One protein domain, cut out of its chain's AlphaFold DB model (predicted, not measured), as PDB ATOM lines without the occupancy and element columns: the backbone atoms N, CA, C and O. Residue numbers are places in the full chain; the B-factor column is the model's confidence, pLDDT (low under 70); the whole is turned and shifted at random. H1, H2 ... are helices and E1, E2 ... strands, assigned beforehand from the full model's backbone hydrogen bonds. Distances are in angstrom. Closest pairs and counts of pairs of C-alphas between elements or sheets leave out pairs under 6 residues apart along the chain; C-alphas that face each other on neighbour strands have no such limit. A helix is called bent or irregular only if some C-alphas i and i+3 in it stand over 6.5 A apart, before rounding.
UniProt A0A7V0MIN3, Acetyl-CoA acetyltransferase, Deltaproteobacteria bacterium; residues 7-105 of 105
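Overview. This is residues 7 to 105 of the 105 residues of the protein "Acetyl-CoA acetyltransferase" of Deltaproteobacteria bacterium (UniProt A0A7V0MIN3). A long two-stranded hairpin, E1 and E2, has the longest helix, H4, packed lengthwise on one side, mostly on E1, while H1 and H2 meet at a steep angle on the other side, apart from the strands. The unnamed stretch of residues 30 to 45 leads from H2 past the middle to the short helix H3, which lies near H4. The printed part has 99 residues, with four named helices and two named strands in the order H1, H2, H3, H4, E1, E2; the sheet, in the order E1 - E2, is antiparallel, and the class is mixed, helices and strands. The whole is compact, with a radius of gyration of the C-alphas of 13.4 A, and rounded, with spans of 38 by 32 by 24 A.

Along the chain. E1 takes residues 83 to 92 and is 27.5 A long from first to last C-alpha. E2, residues 95 to 104, is 30.1 A long and ends with C-alpha 104 at (21.755, -53.547, -60.999). H4, residues 54 to 69, is 24.3 A long and begins with C-alpha 54 at (7.679, -36.884, -48.261); it is irregular, but only just, with C-alphas 55 and 58 lying 7.0 A apart. H3 takes residues 46 to 49, 5.8 A. H1, residues 7 to 15, is 12.3 A long and begins with C-alpha 7 at (21.416, -39.720, -36.955). H2, residues 24 to 29, is 8.8 A long.

Arrangement. E1 and E2 form a hairpin, antiparallel at 169 degrees between their directions. N 86 and O 101, 2.9 A apart, and N 90 and O 97, 2.8 A apart, are within hydrogen-bond range. H4 and E1 have 10 pairs of C-alphas within 8 A, the closest those of Val 65 and Gly 84, at 5.7 A. H4 and E2 have 1 such pair, Leu 69 and Gly 104, at 7.3 A. H3 and H4 are close but not clearly touching; their closest C-alphas, of Leu 47 and Ser 57, are 7.5 A apart. H1 and H2 touch, the closest C-alphas being those of Leu 10 and Ala 24, at 5.5 A; they run opposite ways at a steep tilt of 62 degrees. H1 and E1 are only just apart, with their closest C-alphas at 8.2 A. In H1 and H2 every O i to N i+4 pair is within hydrogen-bond range, in H4 10 of 12 are, and H3 is too short for such a pair.

Size, cuts and confidence. The C-alphas of Gly 74 and Ile 94, the two farthest apart, are 37.8 A from each other. The printed part has no cut and ends at residue 105, the chain's last. The links from H2 to H3, 16 residues, and from H4 to E1, 13 residues, are long. The mean pLDDT of the printed part is 96.4, and no printed residue is under 70.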
ATOM      1  N   ILE A   7      21.375 -38.514 -37.785       95.94
ATOM      2  CA  ILE A   7      21.416 -39.720 -36.955       95.94
ATOM      3  C   ILE A   7      20.700 -40.916 -37.600       95.94
ATOM      4  O   ILE A   7      21.110 -42.051 -37.370       95.94
ATOM      5  N   THR A   8      19.658 -40.701 -38.418       94.50
ATOM      6  CA  THR A   8      18.948 -41.820 -39.063       94.50
ATOM      7  C   THR A   8      19.813 -42.479 -40.124       94.50
ATOM      8  O   THR A   8      19.721 -43.689 -40.306       94.50
ATOM      9  N   GLU A   9      20.690 -41.721 -40.776       96.38
ATOM     10  CA  GLU A   9      21.672 -42.255 -41.715       96.38
ATOM     11  C   GLU A   9      22.668 -43.196 -41.026       96.38
ATOM     12  O   GLU A   9      22.806 -44.337 -41.459       96.38
ATOM     13  N   LEU A  10      23.246 -42.779 -39.891       97.94
ATOM     14  CA  LEU A  10      24.148 -43.617 -39.091       97.94
ATOM     15  C   LEU A  10      23.484 -44.921 -38.640       97.94
ATOM     16  O   LEU A  10      24.034 -45.996 -38.846       97.94
ATOM     17  N   VAL A  11      22.276 -44.836 -38.075       96.25
ATOM     18  CA  VAL A  11      21.528 -46.028 -37.645       96.25
ATOM     19  C   VAL A  11      21.224 -46.939 -38.835       96.25
ATOM     20  O   VAL A  11      21.355 -48.153 -38.723       96.25
ATOM     21  N   THR A  12      20.889 -46.369 -39.995       96.25
ATOM     22  CA  THR A  12      20.601 -47.157 -41.202       96.25
ATOM     23  C   THR A  12      21.850 -47.865 -41.734       96.25
ATOM     24  O   THR A  12      21.738 -48.999 -42.193       96.25
ATOM     25  N   TYR A  13      23.041 -47.254 -41.666       98.31
ATOM     26  CA  TYR A  13      24.291 -47.941 -42.025       98.31
ATOM     27  C   TYR A  13      24.510 -49.200 -41.179       98.31
ATOM     28  O   TYR A  13      24.909 -50.241 -41.705       98.31
ATOM     29  N   GLU A  14      24.200 -49.116 -39.886       98.12
ATOM     30  CA  GLU A  14      24.333 -50.226 -38.942       98.12
ATOM     31  C   GLU A  14      23.242 -51.285 -39.131       98.12
ATOM     32  O   GLU A  14      23.538 -52.478 -39.151       98.12
ATOM     33  N   ASP A  15      21.986 -50.874 -39.317       95.75
ATOM     34  CA  ASP A  15      20.853 -51.786 -39.508       95.75
ATOM     35  C   ASP A  15      20.935 -52.542 -40.847       95.75
ATOM     36  O   ASP A  15      20.496 -53.689 -40.943       95.75
ATOM     37  N   LEU A  16      21.542 -51.938 -41.876       96.44
ATOM     38  CA  LEU A  16      21.860 -52.607 -43.144       96.44
ATOM     39  C   LEU A  16      23.110 -53.501 -43.059       96.44
ATOM     40  O   LEU A  16      23.429 -54.186 -44.031       96.44
ATOM     41  N   GLY A  17      23.824 -53.494 -41.929       97.38
ATOM     42  CA  GLY A  17      25.049 -54.268 -41.728       97.38
ATOM     43  C   GLY A  17      26.242 -53.780 -42.553       97.38
ATOM     44  O   GLY A  17      27.194 -54.534 -42.736       97.38
ATOM     45  N   ILE A  18      26.192 -52.545 -43.065       97.69
ATOM     46  CA  ILE A  18      27.311 -51.929 -43.791       97.69
ATOM     47  C   ILE A  18      28.397 -51.519 -42.797       97.69
ATOM     48  O   ILE A  18      29.573 -51.801 -43.014       97.69
ATOM     49  N   SER A  19      27.976 -50.910 -41.690       98.31
ATOM     50  CA  SER A  19      28.842 -50.516 -40.582       98.31
ATOM     51  C   SER A  19      28.585 -51.391 -39.350       98.31
ATOM     52  O   SER A  19      27.445 -51.808 -39.119       98.31
ATOM     53  N   PRO A  20      29.594 -51.650 -38.499       98.06
ATOM     54  CA  PRO A  20      29.365 -52.303 -37.215       98.06
ATOM     55  C   PRO A  20      28.476 -51.450 -36.291       98.06
ATOM     56  O   PRO A  20      28.510 -50.219 -36.330       98.06
ATOM     57  N   ARG A  21      27.708 -52.100 -35.406       98.00
ATOM     58  CA  ARG A  21      26.819 -51.419 -34.444       98.00
ATOM     59  C   ARG A  21      27.593 -50.431 -33.559       98.00
ATOM     60  O   ARG A  21      28.575 -50.809 -32.922       98.00
ATOM     61  N   GLY A  22      27.115 -49.192 -33.471       98.00
ATOM     62  CA  GLY A  22      27.737 -48.085 -32.739       98.00
ATOM     63  C   GLY A  22      29.009 -47.514 -33.378       98.00
ATOM     64  O   GLY A  22      29.735 -46.772 -32.710       98.00
ATOM     65  N   LYS A  23      29.323 -47.884 -34.625       98.31
ATOM     66  CA  LYS A  23      30.603 -47.575 -35.288       98.31
ATOM     67  C   LYS A  23      30.460 -46.881 -36.639       98.31
ATOM     68  O   LYS A  23      31.472 -46.484 -37.201       98.31
ATOM     69  N   ALA A  24      29.241 -46.623 -37.116       98.50
ATOM     70  CA  ALA A  24      29.029 -45.951 -38.403       98.50
ATOM     71  C   ALA A  24      29.689 -44.562 -38.516       98.50
ATOM     72  O   ALA A  24      30.051 -44.125 -39.604       98.50
ATOM     73  N   TRP A  25      29.878 -43.860 -37.396       98.31
ATOM     74  CA  TRP A  25      30.561 -42.563 -37.379       98.31
ATOM     75  C   TRP A  25      32.051 -42.660 -37.755       98.31
ATOM     76  O   TRP A  25      32.603 -41.694 -38.278       98.31
ATOM     77  N   GLU A  26      32.700 -43.802 -37.496       98.56
ATOM     78  CA  GLU A  26      34.101 -44.042 -37.865       98.56
ATOM     79  C   GLU A  26      34.217 -44.148 -39.390       98.56
ATOM     80  O   GLU A  26      35.058 -43.478 -39.989       98.56
ATOM     81  N   ASP A  27      33.301 -44.893 -40.017       98.50
ATOM     82  CA  ASP A  27      33.223 -45.039 -41.473       98.50
ATOM     83  C   ASP A  27      32.957 -43.688 -42.154       98.50
ATOM     84  O   ASP A  27      33.676 -43.322 -43.085       98.50
ATOM     85  N   VAL A  28      32.006 -42.895 -41.641       98.25
ATOM     86  CA  VAL A  28      31.752 -41.527 -42.134       98.25
ATOM     87  C   VAL A  28      33.011 -40.659 -42.042       98.25
ATOM     88  O   VAL A  28      33.403 -40.053 -43.032       98.25
ATOM     89  N   ASN A  29      33.689 -40.626 -40.890       98.31
ATOM     90  CA  ASN A  29      34.895 -39.806 -40.711       98.31
ATOM     91  C   ASN A  29      36.088 -40.277 -41.554       98.31
ATOM     92  O   ASN A  29      36.984 -39.484 -41.837       98.31
ATOM     93  N   SER A  30      36.124 -41.557 -41.924       98.44
ATOM     94  CA  SER A  30      37.164 -42.116 -42.792       98.44
ATOM     95  C   SER A  30      36.948 -41.822 -44.282       98.44
ATOM     96  O   SER A  30      37.823 -42.132 -45.087       98.44
ATOM     97  N   GLY A  31      35.795 -41.248 -44.649       98.50
ATOM     98  CA  GLY A  31      35.390 -41.035 -46.039       98.50
ATOM     99  C   GLY A  31      34.874 -42.298 -46.736       98.50
ATOM    100  O   GLY A  31      34.741 -42.331 -47.955       98.50
ATOM    101  N   PHE A  32      34.547 -43.359 -45.990       98.50
ATOM    102  CA  PHE A  32      34.041 -44.620 -46.552       98.50
ATOM    103  C   PHE A  32      32.780 -44.424 -47.414       98.50
ATOM    104  O   PHE A  32      32.601 -45.116 -48.421       98.50
ATOM    105  N   PHE A  33      31.932 -43.465 -47.024       98.38
ATOM    106  CA  PHE A  33      30.684 -43.110 -47.701       98.38
ATOM    107  C   PHE A  33      30.796 -41.905 -48.644       98.38
ATOM    108  O   PHE A  33      29.795 -41.544 -49.270       98.38
ATOM    109  N   ASP A  34      31.978 -41.294 -48.758       98.31
ATOM    110  CA  ASP A  34      32.198 -40.153 -49.648       98.31
ATOM    111  C   ASP A  34      32.034 -40.566 -51.116       98.31
ATOM    112  O   ASP A  34      31.976 -41.749 -51.461       98.31
ATOM    113  N   LEU A  35      31.943 -39.581 -52.013       97.75
ATOM    114  CA  LEU A  35      31.673 -39.824 -53.431       97.75
ATOM    115  C   LEU A  35      32.709 -40.754 -54.095       97.75
ATOM    116  O   LEU A  35      32.360 -41.543 -54.974       97.75
ATOM    117  N   ASP A  36      33.967 -40.653 -53.673       96.75
ATOM    118  CA  ASP A  36      35.106 -41.477 -54.079       96.75
ATOM    119  C   ASP A  36      35.463 -42.575 -53.057       96.75
ATOM    120  O   ASP A  36      36.452 -43.290 -53.236       96.75
ATOM    121  N   GLY A  37      34.633 -42.739 -52.023       97.56
ATOM    122  CA  GLY A  37      34.742 -43.768 -50.999       97.56
ATOM    123  C   GLY A  37      34.392 -45.174 -51.493       97.56
ATOM    124  O   GLY A  37      34.098 -45.420 -52.666       97.56
ATOM    125  N   GLN A  38      34.421 -46.137 -50.571       96.75
ATOM    126  CA  GLN A  38      34.186 -47.547 -50.889       96.75
ATOM    127  C   GLN A  38      32.712 -47.842 -51.190       96.75
ATOM    128  O   GLN A  38      32.416 -48.631 -52.091       96.75
ATOM    129  N   ILE A  39      31.787 -47.221 -50.450       97.19
ATOM    130  CA  ILE A  39      30.343 -47.331 -50.685       97.19
ATOM    131  C   ILE A  39      29.756 -45.917 -50.704       97.19
ATOM    132  O   ILE A  39      29.164 -45.495 -49.710       97.19
ATOM    133  N   PRO A  40      29.892 -45.175 -51.819       98.12
ATOM    134  CA  PRO A  40      29.368 -43.819 -51.910       98.12
ATOM    135  C   PRO A  40      27.886 -43.763 -51.543       98.12
ATOM    136  O   PRO A  40      27.054 -44.458 -52.140       98.12
ATOM    137  N   CYS A  41      27.546 -42.937 -50.556       98.00
ATOM    138  CA  CYS A  41      26.184 -42.791 -50.066       98.00
ATOM    139  C   CYS A  41      25.692 -41.361 -50.256       98.00
ATOM    140  O   CYS A  41      26.445 -40.407 -50.115       98.00
ATOM    141  N   GLN A  42      24.407 -41.217 -50.593       97.69
ATOM    142  CA  GLN A  42      23.786 -39.917 -50.863       97.69
ATOM    143  C   GLN A  42      24.600 -39.040 -51.831       97.69
ATOM    144  O   GLN A  42      24.776 -37.851 -51.563       97.69
ATOM    145  N   PRO A  43      25.072 -39.555 -52.985       97.62
ATOM    146  CA  PRO A  43      25.861 -38.741 -53.907       97.62
ATOM    147  C   PRO A  43      25.093 -37.507 -54.397       97.62
ATOM    148  O   PRO A  43      25.702 -36.612 -54.964       97.62
ATOM    149  N   ASP A  44      23.764 -37.446 -54.229       96.81
ATOM    150  CA  ASP A  44      22.900 -36.299 -54.538       96.81
ATOM    151  C   ASP A  44      22.631 -35.345 -53.370       96.81
ATOM    152  O   ASP A  44      21.865 -34.395 -53.530       96.81
ATOM    153  N   GLY A  45      23.270 -35.570 -52.224       97.06
ATOM    154  CA  GLY A  45      23.104 -34.791 -51.001       97.06
ATOM    155  C   GLY A  45      21.999 -35.296 -50.071       97.06
ATOM    156  O   GLY A  45      21.781 -34.687 -49.024       97.06
ATOM    157  N   GLY A  46      21.293 -36.373 -50.433       97.31
ATOM    158  CA  GLY A  46      20.304 -37.006 -49.561       97.31
ATOM    159  C   GLY A  46      19.101 -36.118 -49.250       97.31
ATOM    160  O   GLY A  46      18.909 -35.048 -49.828       97.31
ATOM    161  N   LEU A  47      18.251 -36.564 -48.332       97.50
ATOM    162  CA  LEU A  47      17.109 -35.785 -47.852       97.50
ATOM    163  C   LEU A  47      17.573 -34.506 -47.146       97.50
ATOM    164  O   LEU A  47      16.853 -33.504 -47.180       97.50
ATOM    165  N   LYS A  48      18.768 -34.528 -46.540       95.56
ATOM    166  CA  LYS A  48      19.306 -33.406 -45.775       95.56
ATOM    167  C   LYS A  48      19.623 -32.179 -46.628       95.56
ATOM    168  O   LYS A  48      19.279 -31.073 -46.210       95.56
ATOM    169  N   CYS A  49      20.258 -32.358 -47.788       96.31
ATOM    170  CA  CYS A  49      20.677 -31.247 -48.651       96.31
ATOM    171  C   CYS A  49      19.798 -31.096 -49.897       96.31
ATOM    172  O   CYS A  49      19.477 -29.971 -50.275       96.31
ATOM    173  N   PHE A  50      19.379 -32.197 -50.530       96.25
ATOM    174  CA  PHE A  50      18.525 -32.131 -51.723       96.25
ATOM    175  C   PHE A  50      17.100 -31.682 -51.371       96.25
ATOM    176  O   PHE A  50      16.429 -31.015 -52.158       96.25
ATOM    177  N   GLY A  51      16.635 -32.065 -50.182       95.25
ATOM    178  CA  GLY A  51      15.294 -31.798 -49.681       95.25
ATOM    179  C   GLY A  51      14.438 -33.058 -49.564       95.25
ATOM    180  O   GLY A  51      14.700 -34.094 -50.177       95.25
ATOM    181  N   HIS A  52      13.375 -32.948 -48.764       96.75
ATOM    182  CA  HIS A  52      12.547 -34.081 -48.356       96.75
ATOM    183  C   HIS A  52      11.035 -33.852 -48.580       96.75
ATOM    184  O   HIS A  52      10.254 -33.791 -47.628       96.75
ATOM    185  N   PRO A  53      10.569 -33.733 -49.838       94.06
ATOM    186  CA  PRO A  53       9.146 -33.854 -50.141       94.06
ATOM    187  C   PRO A  53       8.713 -35.309 -49.903       94.06
ATOM    188  O   PRO A  53       9.097 -36.204 -50.660       94.06
ATOM    189  N   ILE A  54       7.940 -35.548 -48.837       89.62
ATOM    190  CA  ILE A  54       7.679 -36.884 -48.261       89.62
ATOM    191  C   ILE A  54       7.336 -37.927 -49.339       89.62
ATOM    192  O   ILE A  54       8.080 -38.889 -49.522       89.62
ATOM    193  N   GLY A  55       6.271 -37.704 -50.116       90.56
ATOM    194  CA  GLY A  55       5.815 -38.663 -51.130       90.56
ATOM    195  C   GLY A  55       6.749 -38.827 -52.337       90.56
ATOM    196  O   GLY A  55       6.764 -39.880 -52.965       90.56
ATOM    197  N   ALA A  56       7.561 -37.816 -52.656       95.81
ATOM    198  CA  ALA A  56       8.461 -37.850 -53.812       95.81
ATOM    199  C   ALA A  56       9.858 -38.405 -53.477       95.81
ATOM    200  O   ALA A  56      10.614 -38.763 -54.381       95.81
ATOM    201  N   SER A  57      10.207 -38.514 -52.191       96.12
ATOM    202  CA  SER A  57      11.561 -38.881 -51.761       96.12
ATOM    203  C   SER A  57      11.966 -40.283 -52.223       96.12
ATOM    204  O   SER A  57      13.069 -40.446 -52.737       96.12
ATOM    205  N   GLY A  58      11.075 -41.276 -52.122       95.50
ATOM    206  CA  GLY A  58      11.360 -42.643 -52.579       95.50
ATOM    207  C   GLY A  58      11.616 -42.733 -54.089       95.50
ATOM    208  O   GLY A  58      12.592 -43.346 -54.518       95.50
ATOM    209  N   LEU A  59      10.799 -42.046 -54.896       96.81
ATOM    210  CA  LEU A  59      10.978 -41.983 -56.352       96.81
ATOM    211  C   LEU A  59      12.288 -41.287 -56.732       96.81
ATOM    212  O   LEU A  59      13.021 -41.777 -57.588       96.81
ATOM    213  N   ARG A  60      12.614 -40.175 -56.063       97.38
ATOM    214  CA  ARG A  60      13.873 -39.446 -56.262       97.38
ATOM    215  C   ARG A  60      15.091 -40.327 -55.972       97.38
ATOM    216  O   ARG A  60      16.021 -40.337 -56.769       97.38
ATOM    217  N   MET A  61      15.072 -41.091 -54.877       98.19
ATOM    218  CA  MET A  61      16.165 -42.009 -54.528       98.19
ATOM    219  C   MET A  61      16.406 -43.047 -55.633       98.19
ATOM    220  O   MET A  61      17.543 -43.259 -56.045       98.19
ATOM    221  N   MET A  62      15.337 -43.657 -56.158       98.00
ATOM    222  CA  MET A  62      15.446 -44.598 -57.279       98.00
ATOM    223  C   MET A  62      15.904 -43.919 -58.572       98.00
ATOM    224  O   MET A  62      16.680 -44.498 -59.330       98.00
ATOM    225  N   TYR A  63      15.464 -42.685 -58.822       97.94
ATOM    226  CA  TYR A  63      15.901 -41.903 -59.975       97.94
ATOM    227  C   TYR A  63      17.400 -41.573 -59.926       97.94
ATOM    228  O   TYR A  63      18.073 -41.607 -60.957       97.94
ATOM    229  N   GLU A  64      17.948 -41.302 -58.740       98.19
ATOM    230  CA  GLU A  64      19.389 -41.124 -58.572       98.19
ATOM    231  C   GLU A  64      20.149 -42.417 -58.884       98.19
ATOM    232  O   GLU A  64      21.057 -42.389 -59.712       98.19
ATOM    233  N   VAL A  65      19.728 -43.558 -58.325       98.31
ATOM    234  CA  VAL A  65      20.333 -44.865 -58.643       98.31
ATOM    235  C   VAL A  65      20.269 -45.158 -60.145       98.31
ATOM    236  O   VAL A  65      21.266 -45.570 -60.739       98.31
ATOM    237  N   TYR A  66      19.134 -44.879 -60.789       98.00
ATOM    238  CA  TYR A  66      18.982 -45.008 -62.237       98.00
ATOM    239  C   TYR A  66      20.011 -44.165 -63.004       98.00
ATOM    240  O   TYR A  66      20.682 -44.687 -63.894       98.00
ATOM    241  N   LYS A  67      20.192 -42.882 -62.661       98.25
ATOM    242  CA  LYS A  67      21.203 -42.034 -63.316       98.25
ATOM    243  C   LYS A  67      22.622 -42.552 -63.095       98.25
ATOM    244  O   LYS A  67      23.398 -42.556 -64.049       98.25
ATOM    245  N   GLN A  68      22.943 -43.000 -61.880       98.50
ATOM    246  CA  GLN A  68      24.267 -43.527 -61.534       98.50
ATOM    247  C   GLN A  68      24.608 -44.769 -62.366       98.50
ATOM    248  O   GLN A  68      25.645 -44.789 -63.027       98.50
ATOM    249  N   LEU A  69      23.703 -45.755 -62.431       98.12
ATOM    250  CA  LEU A  69      23.885 -46.979 -63.230       98.12
ATOM    251  C   LEU A  69      23.963 -46.707 -64.745       98.12
ATOM    252  O   LEU A  69      24.545 -47.489 -65.498       98.12
ATOM    253  N   GLN A  70      23.382 -45.595 -65.200       97.69
ATOM    254  CA  GLN A  70      23.397 -45.169 -66.601       97.69
ATOM    255  C   GLN A  70      24.605 -44.297 -66.971       97.69
ATOM    256  O   GLN A  70      24.740 -43.944 -68.143       97.69
ATOM    257  N   GLY A  71      25.459 -43.913 -66.018       97.69
ATOM    258  CA  GLY A  71      26.556 -42.980 -66.289       97.69
ATOM    259  C   GLY A  71      26.085 -41.544 -66.565       97.69
ATOM    260  O   GLY A  71      26.728 -40.819 -67.319       97.69
ATOM    261  N   LYS A  72      24.920 -41.148 -66.034       98.12
ATOM    262  CA  LYS A  72      24.237 -39.869 -66.319       98.12
ATOM    263  C   LYS A  72      24.177 -38.931 -65.106       98.12
ATOM    264  O   LYS A  72      23.340 -38.029 -65.080       98.12
ATOM    265  N   ALA A  73      25.013 -39.137 -64.088       98.12
ATOM    266  CA  ALA A  73      24.986 -38.345 -62.853       98.12
ATOM    267  C   ALA A  73      25.923 -37.113 -62.849       98.12
ATOM    268  O   ALA A  73      25.976 -36.394 -61.851       98.12
ATOM    269  N   GLY A  74      26.603 -36.819 -63.964       97.75
ATOM    270  CA  GLY A  74      27.438 -35.620 -64.114       97.75
ATOM    271  C   GLY A  74      28.636 -35.621 -63.161       97.75
ATOM    272  O   GLY A  74      29.302 -36.638 -63.013       97.75
ATOM    273  N   GLU A  75      28.892 -34.495 -62.493       97.44
ATOM    274  CA  GLU A  75      30.005 -34.346 -61.534       97.44
ATOM    275  C   GLU A  75      29.903 -35.291 -60.327       97.44
ATOM    276  O   GLU A  75      30.907 -35.605 -59.698       97.44
ATOM    277  N   ARG A  76      28.698 -35.789 -60.024       97.69
ATOM    278  CA  ARG A  76      28.418 -36.684 -58.891       97.69
ATOM    279  C   ARG A  76      28.457 -38.162 -59.288       97.69
ATOM    280  O   ARG A  76      27.866 -39.000 -58.611       97.69
ATOM    281  N   GLN A  77      29.041 -38.485 -60.440       98.50
ATOM    282  CA  GLN A  77      29.048 -39.839 -60.982       98.50
ATOM    283  C   GLN A  77      29.962 -40.761 -60.171       98.50
ATOM    284  O   GLN A  77      31.177 -40.586 -60.143       98.50
ATOM    285  N   VAL A  78      29.370 -41.799 -59.582       98.06
ATOM    286  CA  VAL A  78      30.100 -42.892 -58.936       98.06
ATOM    287  C   VAL A  78      30.848 -43.696 -59.999       98.06
ATOM    288  O   VAL A  78      30.348 -43.906 -61.113       98.06
ATOM    289  N   LYS A  79      32.058 -44.150 -59.659       96.62
ATOM    290  CA  LYS A  79      32.924 -44.927 -60.552       96.62
ATOM    291  C   LYS A  79      32.399 -46.358 -60.719       96.62
ATOM    292  O   LYS A  79      32.395 -47.133 -59.774       96.62
ATOM    293  N   ASP A  80      32.002 -46.696 -61.947       94.88
ATOM    294  CA  ASP A  80      31.562 -48.036 -62.382       94.88
ATOM    295  C   ASP A  80      30.576 -48.773 -61.434       94.88
ATOM    296  O   ASP A  80      30.812 -49.929 -61.066       94.88
ATOM    297  N   PRO A  81      29.453 -48.146 -61.023       96.62
ATOM    298  CA  PRO A  81      28.496 -48.778 -60.123       96.62
ATOM    299  C   PRO A  81      27.819 -49.974 -60.804       96.62
ATOM    300  O   PRO A  81      27.298 -49.863 -61.916       96.62
ATOM    301  N   LYS A  82      27.796 -51.123 -60.119       97.00
ATOM    302  CA  LYS A  82      27.112 -52.347 -60.587       97.00
ATOM    303  C   LYS A  82      25.745 -52.541 -59.955       97.00
ATOM    304  O   LYS A  82      24.825 -53.012 -60.616       97.00
ATOM    305  N   LEU A  83      25.635 -52.174 -58.683       98.00
ATOM    306  CA  LEU A  83      24.429 -52.261 -57.876       98.00
ATOM    307  C   LEU A  83      24.174 -50.908 -57.216       98.00
ATOM    308  O   LEU A  83      25.111 -50.184 -56.890       98.00
ATOM    309  N   GLY A  84      22.904 -50.593 -56.992       97.94
ATOM    310  CA  GLY A  84      22.478 -49.479 -56.159       97.94
ATOM    311  C   GLY A  84      21.380 -49.917 -55.203       97.94
ATOM    312  O   GLY A  84      20.531 -50.737 -55.558       97.94
ATOM    313  N   LEU A  85      21.406 -49.361 -53.993       98.31
ATOM    314  CA  LEU A  85      20.441 -49.640 -52.936       98.31
ATOM    315  C   LEU A  85      19.675 -48.368 -52.582       98.31
ATOM    316  O   LEU A  85      20.258 -47.302 -52.383       98.31
ATOM    317  N   THR A  86      18.361 -48.494 -52.430       98.25
ATOM    318  CA  THR A  86      17.543 -47.484 -51.761       98.25
ATOM    319  C   THR A  86      16.928 -48.078 -50.503       98.25
ATOM    320  O   THR A  86      16.456 -49.209 -50.505       98.25
ATOM    321  N   HIS A  87      16.953 -47.300 -49.423       97.56
ATOM    322  CA  HIS A  87      16.260 -47.585 -48.171       97.56
ATOM    323  C   HIS A  87      15.335 -46.407 -47.896       97.56
ATOM    324  O   HIS A  87      15.809 -45.321 -47.549       97.56
ATOM    325  N   ASN A  88      14.036 -46.593 -48.105       96.19
ATOM    326  CA  ASN A  88      13.028 -45.570 -47.874       96.19
ATOM    327  C   ASN A  88      12.188 -45.942 -46.652       96.19
ATOM    328  O   ASN A  88      11.581 -47.008 -46.618       96.19
ATOM    329  N   LEU A  89      12.175 -45.060 -45.656       95.12
ATOM    330  CA  LEU A  89      11.467 -45.247 -44.397       95.12
ATOM    331  C   LEU A  89      10.240 -44.331 -44.356       95.12
ATOM    332  O   LEU A  89      10.317 -43.164 -44.724       95.12
ATOM    333  N   GLY A  90       9.108 -44.858 -43.902       93.69
ATOM    334  CA  GLY A  90       7.907 -44.090 -43.588       93.69
ATOM    335  C   GLY A  90       7.508 -44.292 -42.131       93.69
ATOM    336  O   GLY A  90       7.604 -45.404 -41.614       93.69
ATOM    337  N   GLY A  91       7.045 -43.231 -41.471       91.38
ATOM    338  CA  GLY A  91       6.717 -43.246 -40.043       91.38
ATOM    339  C   GLY A  91       7.882 -42.762 -39.179       91.38
ATOM    340  O   GLY A  91       8.603 -41.843 -39.559       91.38
ATOM    341  N   TYR A  92       8.041 -43.353 -37.998       87.56
ATOM    342  CA  TYR A  92       9.056 -42.982 -37.005       87.56
ATOM    343  C   TYR A  92       9.663 -44.251 -36.377       87.56
ATOM    344  O   TYR A  92       9.032 -45.300 -36.461       87.56
ATOM    345  N   PRO A  93      10.858 -44.207 -35.753       80.62
ATOM    346  CA  PRO A  93      11.667 -45.407 -35.479       80.62
ATOM    347  C   PRO A  93      10.976 -46.565 -34.740       80.62
ATOM    348  O   PRO A  93      11.281 -47.721 -35.001       80.62
ATOM    349  N   ILE A  94      10.036 -46.285 -33.834       86.75
ATOM    350  CA  ILE A  94       9.313 -47.332 -33.086       86.75
ATOM    351  C   ILE A  94       8.091 -47.895 -33.833       86.75
ATOM    352  O   ILE A  94       7.496 -48.872 -33.392       86.75
ATOM    353  N   SER A  95       7.684 -47.269 -34.938       92.50
ATOM    354  CA  SER A  95       6.539 -47.654 -35.765       92.50
ATOM    355  C   SER A  95       6.768 -47.166 -37.197       92.50
ATOM    356  O   SER A  95       6.184 -46.168 -37.639       92.50
ATOM    357  N   SER A  96       7.645 -47.865 -37.914       92.00
ATOM    358  CA  SER A  96       8.003 -47.540 -39.293       92.00
ATOM    359  C   SER A  96       7.731 -48.684 -40.256       92.00
ATOM    360  O   SER A  96       7.849 -49.857 -39.904       92.00
ATOM    361  N   VAL A  97       7.454 -48.325 -41.506       94.56
ATOM    362  CA  VAL A  97       7.506 -49.239 -42.647       94.56
ATOM    363  C   VAL A  97       8.724 -48.871 -43.478       94.56
ATOM    364  O   VAL A  97       8.950 -47.696 -43.767       94.56
ATOM    365  N   VAL A  98       9.509 -49.875 -43.856       94.81
ATOM    366  CA  VAL A  98      10.726 -49.694 -44.644       94.81
ATOM    367  C   VAL A  98      10.589 -50.438 -45.963       94.81
ATOM    368  O   VAL A  98      10.192 -51.601 -45.996       94.81
ATOM    369  N   SER A  99      10.954 -49.763 -47.049       95.69
ATOM    370  CA  SER A  99      11.182 -50.374 -48.354       95.69
ATOM    371  C   SER A  99      12.677 -50.372 -48.658       95.69
ATOM    372  O   SER A  99      13.314 -49.313 -48.639       95.69
ATOM    373  N   VAL A 100      13.226 -51.552 -48.949       97.44
ATOM    374  CA  VAL A 100      14.605 -51.726 -49.420       97.44
ATOM    375  C   VAL A 100      14.565 -52.251 -50.846       97.44
ATOM    376  O   VAL A 100      13.982 -53.299 -51.108       97.44
ATOM    377  N   THR A 101      15.188 -51.525 -51.770       97.94
ATOM    378  CA  THR A 101      15.280 -51.923 -53.181       97.94
ATOM    379  C   THR A 101      16.738 -51.995 -53.598       97.94
ATOM    380  O   THR A 101      17.464 -51.018 -53.422       97.94
ATOM    381  N   ILE A 102      17.148 -53.118 -54.188       97.88
ATOM    382  CA  ILE A 102      18.462 -53.293 -54.814       97.88
ATOM    383  C   ILE A 102      18.244 -53.488 -56.313       97.88
ATOM    384  O   ILE A 102      17.463 -54.344 -56.719       97.88
ATOM    385  N   VAL A 103      18.927 -52.692 -57.130       97.75
ATOM    386  CA  VAL A 103      18.884 -52.785 -58.596       97.75
ATOM    387  C   VAL A 103      20.293 -52.792 -59.167       97.75
ATOM    388  O   VAL A 103      21.206 -52.225 -58.570       97.75
ATOM    389  N   GLY A 104      20.468 -53.427 -60.324       95.62
ATOM    390  CA  GLY A 104      21.755 -53.547 -60.999       95.62
ATOM    391  C   GLY A 104      21.643 -53.445 -62.511       95.62
ATOM    392  O   GLY A 104      20.537 -53.427 -63.055       95.62
ATOM    393  N   ARG A 105      22.804 -53.350 -63.162       82.50
ATOM    394  CA  ARG A 105      22.950 -53.363 -64.621       82.50
ATOM    395  C   ARG A 105      23.254 -54.760 -65.149       82.50
ATOM    396  O   ARG A 105      24.044 -55.467 -64.488       82.50
TER     397      ARG A 105